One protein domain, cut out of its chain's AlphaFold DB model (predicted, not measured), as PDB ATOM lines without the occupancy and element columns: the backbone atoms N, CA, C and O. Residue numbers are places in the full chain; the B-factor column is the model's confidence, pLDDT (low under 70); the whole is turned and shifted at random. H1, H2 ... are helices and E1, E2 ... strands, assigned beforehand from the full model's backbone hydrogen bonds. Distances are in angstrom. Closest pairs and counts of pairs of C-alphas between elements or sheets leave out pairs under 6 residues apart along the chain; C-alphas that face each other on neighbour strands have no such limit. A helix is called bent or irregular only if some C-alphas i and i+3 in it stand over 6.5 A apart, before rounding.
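AT A GLANCE: This is residues 3 to 51 and 71 to 75 of the 79 residues of the protein "Nitroreductase domain-containing protein" of Kurthia sibirica (UniProt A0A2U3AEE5). A single long helix, H1, packs lengthwise on one face of a small, strongly twisted sheet of three strands, whose other face is bare of named helices. The early part of H1 reaches past the sheet, is sharply kinked near residue 19, and sticks out with residues 14 to 19. The printed part has 54 residues, with three named strands and one named helix in the order E1, H1, E2, E3; the sheet's order is E1, E3, E2, antiparallel throughout, and the class is mixed, helices and strands. The whole is loose, with a radius of gyration of the C-alphas of 13.1 A, and spans 40 by 20 by 14 A.

IN THESE COORDINATES: E1 is residues 3 to 9, beginning at C-alpha 3 at (50.085, 45.882, -19.688) and measuring 19.7 A from first to last C-alpha. H1 is residues 12 to 41, 32.5 A long, from C-alpha 12 at (26.843, 42.267, -9.062). H1 is irregular, with C-alphas 15 and 18 lying 9.6 A apart, and it has a kink of 108 degrees near residue 19. E2 is residues 44 to 49, 15.9 A long. E3 is residues 71 to 75, 13.0 A long, ending at C-alpha 75 at (53.291, 40.770, -20.969).

HOW THE PARTS SIT: E1 and E2 are the edge strands of the sheet, and E3 is the inner strand. E1 and E3 are antiparallel at 155 degrees, with N 4 and O 73 within hydrogen-bond range at 2.8 A. E3 and E2 are antiparallel at 152 degrees, with N 47 and O 74 within hydrogen-bond range at 2.9 A. H1 is on the sheet at a height over the sheet of 8.6 A. It lies over E1 and E3, and only just not over E2, on which 2 of its C-alphas fall. It runs along the strands, at 9 degrees to E3 on the local plane. The closest C-alphas of H1 and E2 are those of Ile 36 and Asn 46, 6.4 A apart; those of H1 and E1 are of Ser 28 and Leu 6, at 7.0 A. E1, H1 and E2 form a split strand-helix-strand unit, two strands running the same way with E3 between them, and its crossover is right-handed. In H1, 21 of 26 O i to N i+4 pairs are within hydrogen-bond range.

THE WHOLE: The two C-alphas farthest apart are those of Glu 14 and Asn 43, at 40.6 A. Residues 52 to 70 are cut out, and C-alphas 51 and 71 are 8.9 A apart across the cut. The links E1 to H1 and H1 to E2 are tight; E2 to E3 is the link across the cut. The mean pLDDT of the printed part is 88.7, and residues 12 to 13 are under 70.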
ATOM      1  N   SER A   3      50.895  46.107 -20.890       80.62
ATOM      2  CA  SER A   3      50.085  45.882 -19.688       80.62
ATOM      3  C   SER A   3      48.638  45.587 -20.077       80.62
ATOM      4  O   SER A   3      48.006  46.405 -20.742       80.62
ATOM      5  N   VAL A   4      48.119  44.444 -19.646       83.00
ATOM      6  CA  VAL A   4      46.714  44.045 -19.760       83.00
ATOM      7  C   VAL A   4      46.027  44.339 -18.429       83.00
ATOM      8  O   VAL A   4      46.530  43.938 -17.380       83.00
ATOM      9  N   GLN A   5      44.897  45.040 -18.477       86.50
ATOM     10  CA  GLN A   5      44.055  45.358 -17.321       86.50
ATOM     11  C   GLN A   5      42.736  44.591 -17.444       86.50
ATOM     12  O   GLN A   5      42.140  44.571 -18.522       86.50
ATOM     13  N   LEU A   6      42.281  43.967 -16.360       81.81
ATOM     14  CA  LEU A   6      40.960  43.339 -16.290       81.81
ATOM     15  C   LEU A   6      40.011  44.238 -15.501       81.81
ATOM     16  O   LEU A   6      40.136  44.345 -14.277       81.81
ATOM     17  N   SER A   7      39.057  44.850 -16.201       83.88
ATOM     18  CA  SER A   7      37.953  45.596 -15.602       83.88
ATOM     19  C   SER A   7      36.674  44.762 -15.562       83.88
ATOM     20  O   SER A   7      36.406  43.951 -16.452       83.88
ATOM     21  N   VAL A   8      35.887  44.936 -14.503       82.94
ATOM     22  CA  VAL A   8      34.584  44.284 -14.343       82.94
ATOM     23  C   VAL A   8      33.565  45.321 -13.891       82.94
ATOM     24  O   VAL A   8      33.849  46.128 -13.008       82.94
ATOM     25  N   SER A   9      32.368  45.269 -14.477       81.12
ATOM     26  CA  SER A   9      31.245  46.111 -14.070       81.12
ATOM     27  C   SER A   9      30.587  45.573 -12.785       81.12
ATOM     28  O   SER A   9      30.393  44.366 -12.616       81.12
ATOM     29  N   TYR A  10      30.240  46.470 -11.866       73.19
ATOM     30  CA  TYR A  10      29.893  46.226 -10.469       73.19
ATOM     31  C   TYR A  10      28.386  46.077 -10.124       73.19
ATOM     32  O   TYR A  10      28.097  45.874  -8.942       73.19
ATOM     33  N   PRO A  11      27.375  46.023 -11.030       72.31
ATOM     34  CA  PRO A  11      25.998  45.733 -10.595       72.31
ATOM     35  C   PRO A  11      25.796  44.283 -10.083       72.31
ATOM     36  O   PRO A  11      24.675  43.837  -9.860       72.31
ATOM     37  N   TYR A  12      26.870  43.535  -9.799       69.12
ATOM     38  CA  TYR A  12      26.843  42.267  -9.062       69.12
ATOM     39  C   TYR A  12      26.215  42.381  -7.668       69.12
ATOM     40  O   TYR A  12      25.708  41.374  -7.165       69.12
ATOM     41  N   TYR A  13      26.225  43.568  -7.051       66.62
ATOM     42  CA  TYR A  13      25.555  43.792  -5.769       66.62
ATOM     43  C   TYR A  13      24.047  43.515  -5.852       66.62
ATOM     44  O   TYR A  13      23.490  42.921  -4.933       66.62
ATOM     45  N   GLU A  14      23.392  43.833  -6.976       79.56
ATOM     46  CA  GLU A  14      21.955  43.567  -7.147       79.56
ATOM     47  C   GLU A  14      21.627  42.071  -7.072       79.56
ATOM     48  O   GLU A  14      20.574  41.678  -6.572       79.56
ATOM     49  N   LYS A  15      22.548  41.218  -7.536       83.19
ATOM     50  CA  LYS A  15      22.349  39.765  -7.591       83.19
ATOM     51  C   LYS A  15      22.899  39.027  -6.370       83.19
ATOM     52  O   LYS A  15      22.317  38.028  -5.951       83.19
ATOM     53  N   TYR A  16      24.032  39.469  -5.830       84.75
ATOM     54  CA  TYR A  16      24.799  38.729  -4.817       84.75
ATOM     55  C   TYR A  16      25.026  39.508  -3.512       84.75
ATOM     56  O   TYR A  16      25.681  38.983  -2.604       84.75
ATOM     57  N   GLY A  17      24.493  40.729  -3.400       86.69
ATOM     58  CA  GLY A  17      24.670  41.611  -2.246       86.69
ATOM     59  C   GLY A  17      26.145  41.810  -1.898       86.69
ATOM     60  O   GLY A  17      27.008  41.854  -2.779       86.69
ATOM     61  N   ASP A  18      26.454  41.818  -0.601       86.06
ATOM     62  CA  ASP A  18      27.813  41.998  -0.063       86.06
ATOM     63  C   ASP A  18      28.835  40.966  -0.570       86.06
ATOM     64  O   ASP A  18      30.046  41.195  -0.541       86.06
ATOM     65  N   ARG A  19      28.378  39.800  -1.044       87.56
ATOM     66  CA  ARG A  19      29.266  38.747  -1.563       87.56
ATOM     67  C   ARG A  19      29.684  38.984  -3.012       87.56
ATOM     68  O   ARG A  19      30.615  38.319  -3.470       87.56
ATOM     69  N   GLY A  20      29.038  39.917  -3.713       88.06
ATOM     70  CA  GLY A  20      29.314  40.226  -5.116       88.06
ATOM     71  C   GLY A  20      30.783  40.558  -5.364       88.06
ATOM     72  O   GLY A  20      31.389  39.982  -6.264       88.06
ATOM     73  N   TYR A  21      31.389  41.375  -4.497       86.31
ATOM     74  CA  TYR A  21      32.805  41.739  -4.609       86.31
ATOM     75  C   TYR A  21      33.737  40.519  -4.558       86.31
ATOM     76  O   TYR A  21      34.648  40.383  -5.373       86.31
ATOM     77  N   ARG A  22      33.469  39.564  -3.656       89.62
ATOM     78  CA  ARG A  22      34.266  38.332  -3.556       89.62
ATOM     79  C   ARG A  22      34.140  37.474  -4.817       89.62
ATOM     80  O   ARG A  22      35.135  36.895  -5.241       89.62
ATOM     81  N   PHE A  23      32.953  37.390  -5.415       90.19
ATOM     82  CA  PHE A  23      32.772  36.644  -6.663       90.19
ATOM     83  C   PHE A  23      33.452  37.322  -7.850       90.19
ATOM     84  O   PHE A  23      34.100  36.631  -8.628       90.19
ATOM     85  N   ILE A  24      33.397  38.653  -7.943       89.56
ATOM     86  CA  ILE A  24      34.131  39.397  -8.974       89.56
ATOM     87  C   ILE A  24      35.631  39.088  -8.899       89.56
ATOM     88  O   ILE A  24      36.246  38.795  -9.925       89.56
ATOM     89  N   LEU A  25      36.222  39.099  -7.700       89.62
ATOM     90  CA  LEU A  25      37.640  38.771  -7.519       89.62
ATOM     91  C   LEU A  25      37.971  37.324  -7.913       89.62
ATOM     92  O   LEU A  25      38.997  37.084  -8.543       89.62
ATOM     93  N   LEU A  26      37.102  36.363  -7.583       92.31
ATOM     94  CA  LEU A  26      37.292  34.958  -7.962       92.31
ATOM     95  C   LEU A  26      37.237  34.755  -9.482       92.31
ATOM     96  O   LEU A  26      38.138  34.146 -10.054       92.31
ATOM     97  N   GLU A  27      36.215  35.298 -10.142       91.00
ATOM     98  CA  GLU A  27      36.033  35.155 -11.590       91.00
ATOM     99  C   GLU A  27      37.131  35.883 -12.377       91.00
ATOM    100  O   GLU A  27      37.737  35.317 -13.290       91.00
ATOM    101  N   SER A  28      37.458  37.121 -11.989       91.62
ATOM    102  CA  SER A  28      38.560  37.867 -12.610       91.62
ATOM    103  C   SER A  28      39.919  37.207 -12.361       91.62
ATOM    104  O   SER A  28      40.757  37.179 -13.265       91.62
ATOM    105  N   GLY A  29      40.121  36.590 -11.192       92.81
ATOM    106  CA  GLY A  29      41.306  35.790 -10.887       92.81
ATOM    107  C   GLY A  29      41.435  34.558 -11.789       92.81
ATOM    108  O   GLY A  29      42.516  34.289 -12.317       92.81
ATOM    109  N   HIS A  30      40.335  33.843 -12.050       94.31
ATOM    110  CA  HIS A  30      40.327  32.727 -13.003       94.31
ATOM    111  C   HIS A  30      40.697  33.178 -14.425       94.31
ATOM    112  O   HIS A  30      41.514  32.534 -15.091       94.31
ATOM    113  N   LEU A  31      40.142  34.302 -14.887       93.38
ATOM    114  CA  LEU A  31      40.488  34.881 -16.191       93.38
ATOM    115  C   LEU A  31      41.965  35.289 -16.259       93.38
ATOM    116  O   LEU A  31      42.646  34.972 -17.237       93.38
ATOM    117  N   SER A  32      42.474  35.928 -15.206       93.94
ATOM    118  CA  SER A  32      43.880  36.323 -15.081       93.94
ATOM    119  C   SER A  32      44.819  35.117 -15.206       93.94
ATOM    120  O   SER A  32      45.751  35.122 -16.017       93.94
ATOM    121  N   GLN A  33      44.512  34.023 -14.500       94.88
ATOM    122  CA  GLN A  33      45.296  32.791 -14.574       94.88
ATOM    123  C   GLN A  33      45.275  32.170 -15.977       94.88
ATOM    124  O   GLN A  33      46.302  31.676 -16.448       94.88
ATOM    125  N   ASN A  34      44.139  32.211 -16.674       95.50
ATOM    126  CA  ASN A  34      44.054  31.711 -18.046       95.50
ATOM    127  C   ASN A  34      44.962  32.500 -18.998       95.50
ATOM    128  O   ASN A  34      45.648  31.893 -19.824       95.50
ATOM    129  N   ILE A  35      45.032  33.826 -18.854       94.00
ATOM    130  CA  ILE A  35      45.944  34.675 -19.637       94.00
ATOM    131  C   ILE A  35      47.403  34.301 -19.350       94.00
ATOM    132  O   ILE A  35      48.191  34.110 -20.282       94.00
ATOM    133  N   ILE A  36      47.761  34.132 -18.076       94.75
ATOM    134  CA  ILE A  36      49.107  33.715 -17.656       94.75
ATOM    135  C   ILE A  36      49.462  32.342 -18.240       94.75
ATOM    136  O   ILE A  36      50.530  32.177 -18.838       94.75
ATOM    137  N   ASN A  37      48.555  31.370 -18.162       96.12
ATOM    138  CA  ASN A  37      48.764  30.031 -18.713       96.12
ATOM    139  C   ASN A  37      48.949  30.070 -20.237       96.12
ATOM    140  O   ASN A  37      49.895  29.481 -20.764       96.12
ATOM    141  N   LEU A  38      48.099  30.813 -20.953       95.88
ATOM    142  CA  LEU A  38      48.212  30.990 -22.403       95.88
ATOM    143  C   LEU A  38      49.531  31.658 -22.791       95.88
ATOM    144  O   LEU A  38      50.199  31.197 -23.716       95.88
ATOM    145  N   SER A  39      49.941  32.704 -22.072       94.06
ATOM    146  CA  SER A  39      51.219  33.376 -22.322       94.06
ATOM    147  C   SER A  39      52.405  32.427 -22.110       94.06
ATOM    148  O   SER A  39      53.316  32.383 -22.937       94.06
ATOM    149  N   THR A  40      52.335  31.575 -21.084       94.69
ATOM    150  CA  THR A  40      53.350  30.557 -20.788       94.69
ATOM    151  C   THR A  40      53.462  29.537 -21.921       94.69
ATOM    152  O   THR A  40      54.568  29.287 -22.401       94.69
ATOM    153  N   ILE A  41      52.331  29.014 -22.413       96.62
ATOM    154  CA  ILE A  41      52.276  28.087 -23.562       96.62
ATOM    155  C   ILE A  41      52.844  28.741 -24.830       96.62
ATOM    156  O   ILE A  41      53.497  28.087 -25.640       96.62
ATOM    157  N   ARG A  42      52.616  30.045 -25.008       94.88
ATOM    158  CA  ARG A  42      53.090  30.820 -26.163       94.88
ATOM    159  C   ARG A  42      54.526  31.332 -26.024       94.88
ATOM    160  O   ARG A  42      54.980  32.042 -26.915       94.88
ATOM    161  N   ASN A  43      55.242  30.977 -24.954       94.25
ATOM    162  CA  ASN A  43      56.577  31.502 -24.644       94.25
ATOM    163  C   ASN A  43      56.645  33.040 -24.599       94.25
ATOM    164  O   ASN A  43      57.647  33.645 -24.968       94.25
ATOM    165  N   ILE A  44      55.583  33.667 -24.104       95.12
ATOM    166  CA  ILE A  44      55.522  35.097 -23.803       95.12
ATOM    167  C   ILE A  44      55.869  35.264 -22.318       95.12
ATOM    168  O   ILE A  44      55.351  34.537 -21.467       95.12
ATOM    169  N   GLY A  45      56.763  36.200 -22.002       93.62
ATOM    170  CA  GLY A  45      57.076  36.563 -20.622       93.62
ATOM    171  C   GLY A  45      55.862  37.226 -19.979       93.62
ATOM    172  O   GLY A  45      55.220  38.068 -20.606       93.62
ATOM    173  N   ASN A  46      55.530  36.844 -18.751       93.94
ATOM    174  CA  ASN A  46      54.378  37.377 -18.033       93.94
ATOM    175  C   ASN A  46      54.728  37.706 -16.579       93.94
ATOM    176  O   ASN A  46      55.613  37.088 -15.989       93.94
ATOM    177  N   PHE A  47      54.034  38.695 -16.025       92.12
ATOM    178  CA  PHE A  47      54.140  39.102 -14.631       92.12
ATOM    179  C   PHE A  47      52.786  39.633 -14.157       92.12
ATOM    180  O   PHE A  47      52.279  40.614 -14.700       92.12
ATOM    181  N   SER A  48      52.191  38.985 -13.156       91.19
ATOM    182  CA  SER A  48      50.991  39.503 -12.494       91.19
ATOM    183  C   SER A  48      51.396  40.559 -11.472       91.19
ATOM    184  O   SER A  48      52.236  40.296 -10.611       91.19
ATOM    185  N   CYS A  49      50.809  41.751 -11.576       89.44
ATOM    186  CA  CYS A  49      51.073  42.857 -10.670       89.44
ATOM    187  C   CYS A  49      49.846  43.119  -9.795       89.44
ATOM    188  O   CYS A  49      48.775  43.443 -10.302       89.44
ATOM    189  N   GLY A  50      50.013  43.002  -8.477       86.12
ATOM    190  CA  GLY A  50      48.977  43.382  -7.512       86.12
ATOM    191  C   GLY A  50      48.973  44.873  -7.166       86.12
ATOM    192  O   GLY A  50      48.030  45.343  -6.547       86.12
ATOM    193  N   GLY A  51      50.027  45.613  -7.533       86.12
ATOM    194  CA  GLY A  51      50.153  47.042  -7.260       86.12
ATOM    195  C   GLY A  51      50.041  47.864  -8.537       86.12
ATOM    196  O   GLY A  51      50.951  47.847  -9.364       86.12
ATOM    197  N   HIS A  71      42.732  43.301 -11.833       91.31
ATOM    198  CA  HIS A  71      44.024  42.664 -12.047       91.31
ATOM    199  C   HIS A  71      44.791  43.367 -13.160       91.31
ATOM    200  O   HIS A  71      44.242  43.633 -14.232       91.31
ATOM    201  N   GLN A  72      46.091  43.541 -12.930       92.44
ATOM    202  CA  GLN A  72      47.051  43.963 -13.935       92.44
ATOM    203  C   GLN A  72      48.008  42.812 -14.268       92.44
ATOM    204  O   GLN A  72      48.578  42.164 -13.385       92.44
ATOM    205  N   ILE A  73      48.235  42.576 -15.558       93.56
ATOM    206  CA  ILE A  73      49.194  41.586 -16.050       93.56
ATOM    207  C   ILE A  73      50.111  42.268 -17.054       93.56
ATOM    208  O   ILE A  73      49.664  42.776 -18.078       93.56
ATOM    209  N   ALA A  74      51.409  42.256 -16.795       93.12
ATOM    210  CA  ALA A  74      52.389  42.681 -17.773       93.12
ATOM    211  C   ALA A  74      52.830  41.499 -18.641       93.12
ATOM    212  O   ALA A  74      53.169  40.432 -18.134       93.12
ATOM    213  N   LEU A  75      52.850  41.712 -19.952       93.88
ATOM    214  CA  LEU A  75      53.291  40.770 -20.969       93.88
ATOM    215  C   LEU A  75      54.501  41.336 -21.723       93.88
ATOM    216  O   LEU A  75      54.613  42.543 -21.980       93.88
TER     217      LEU A  75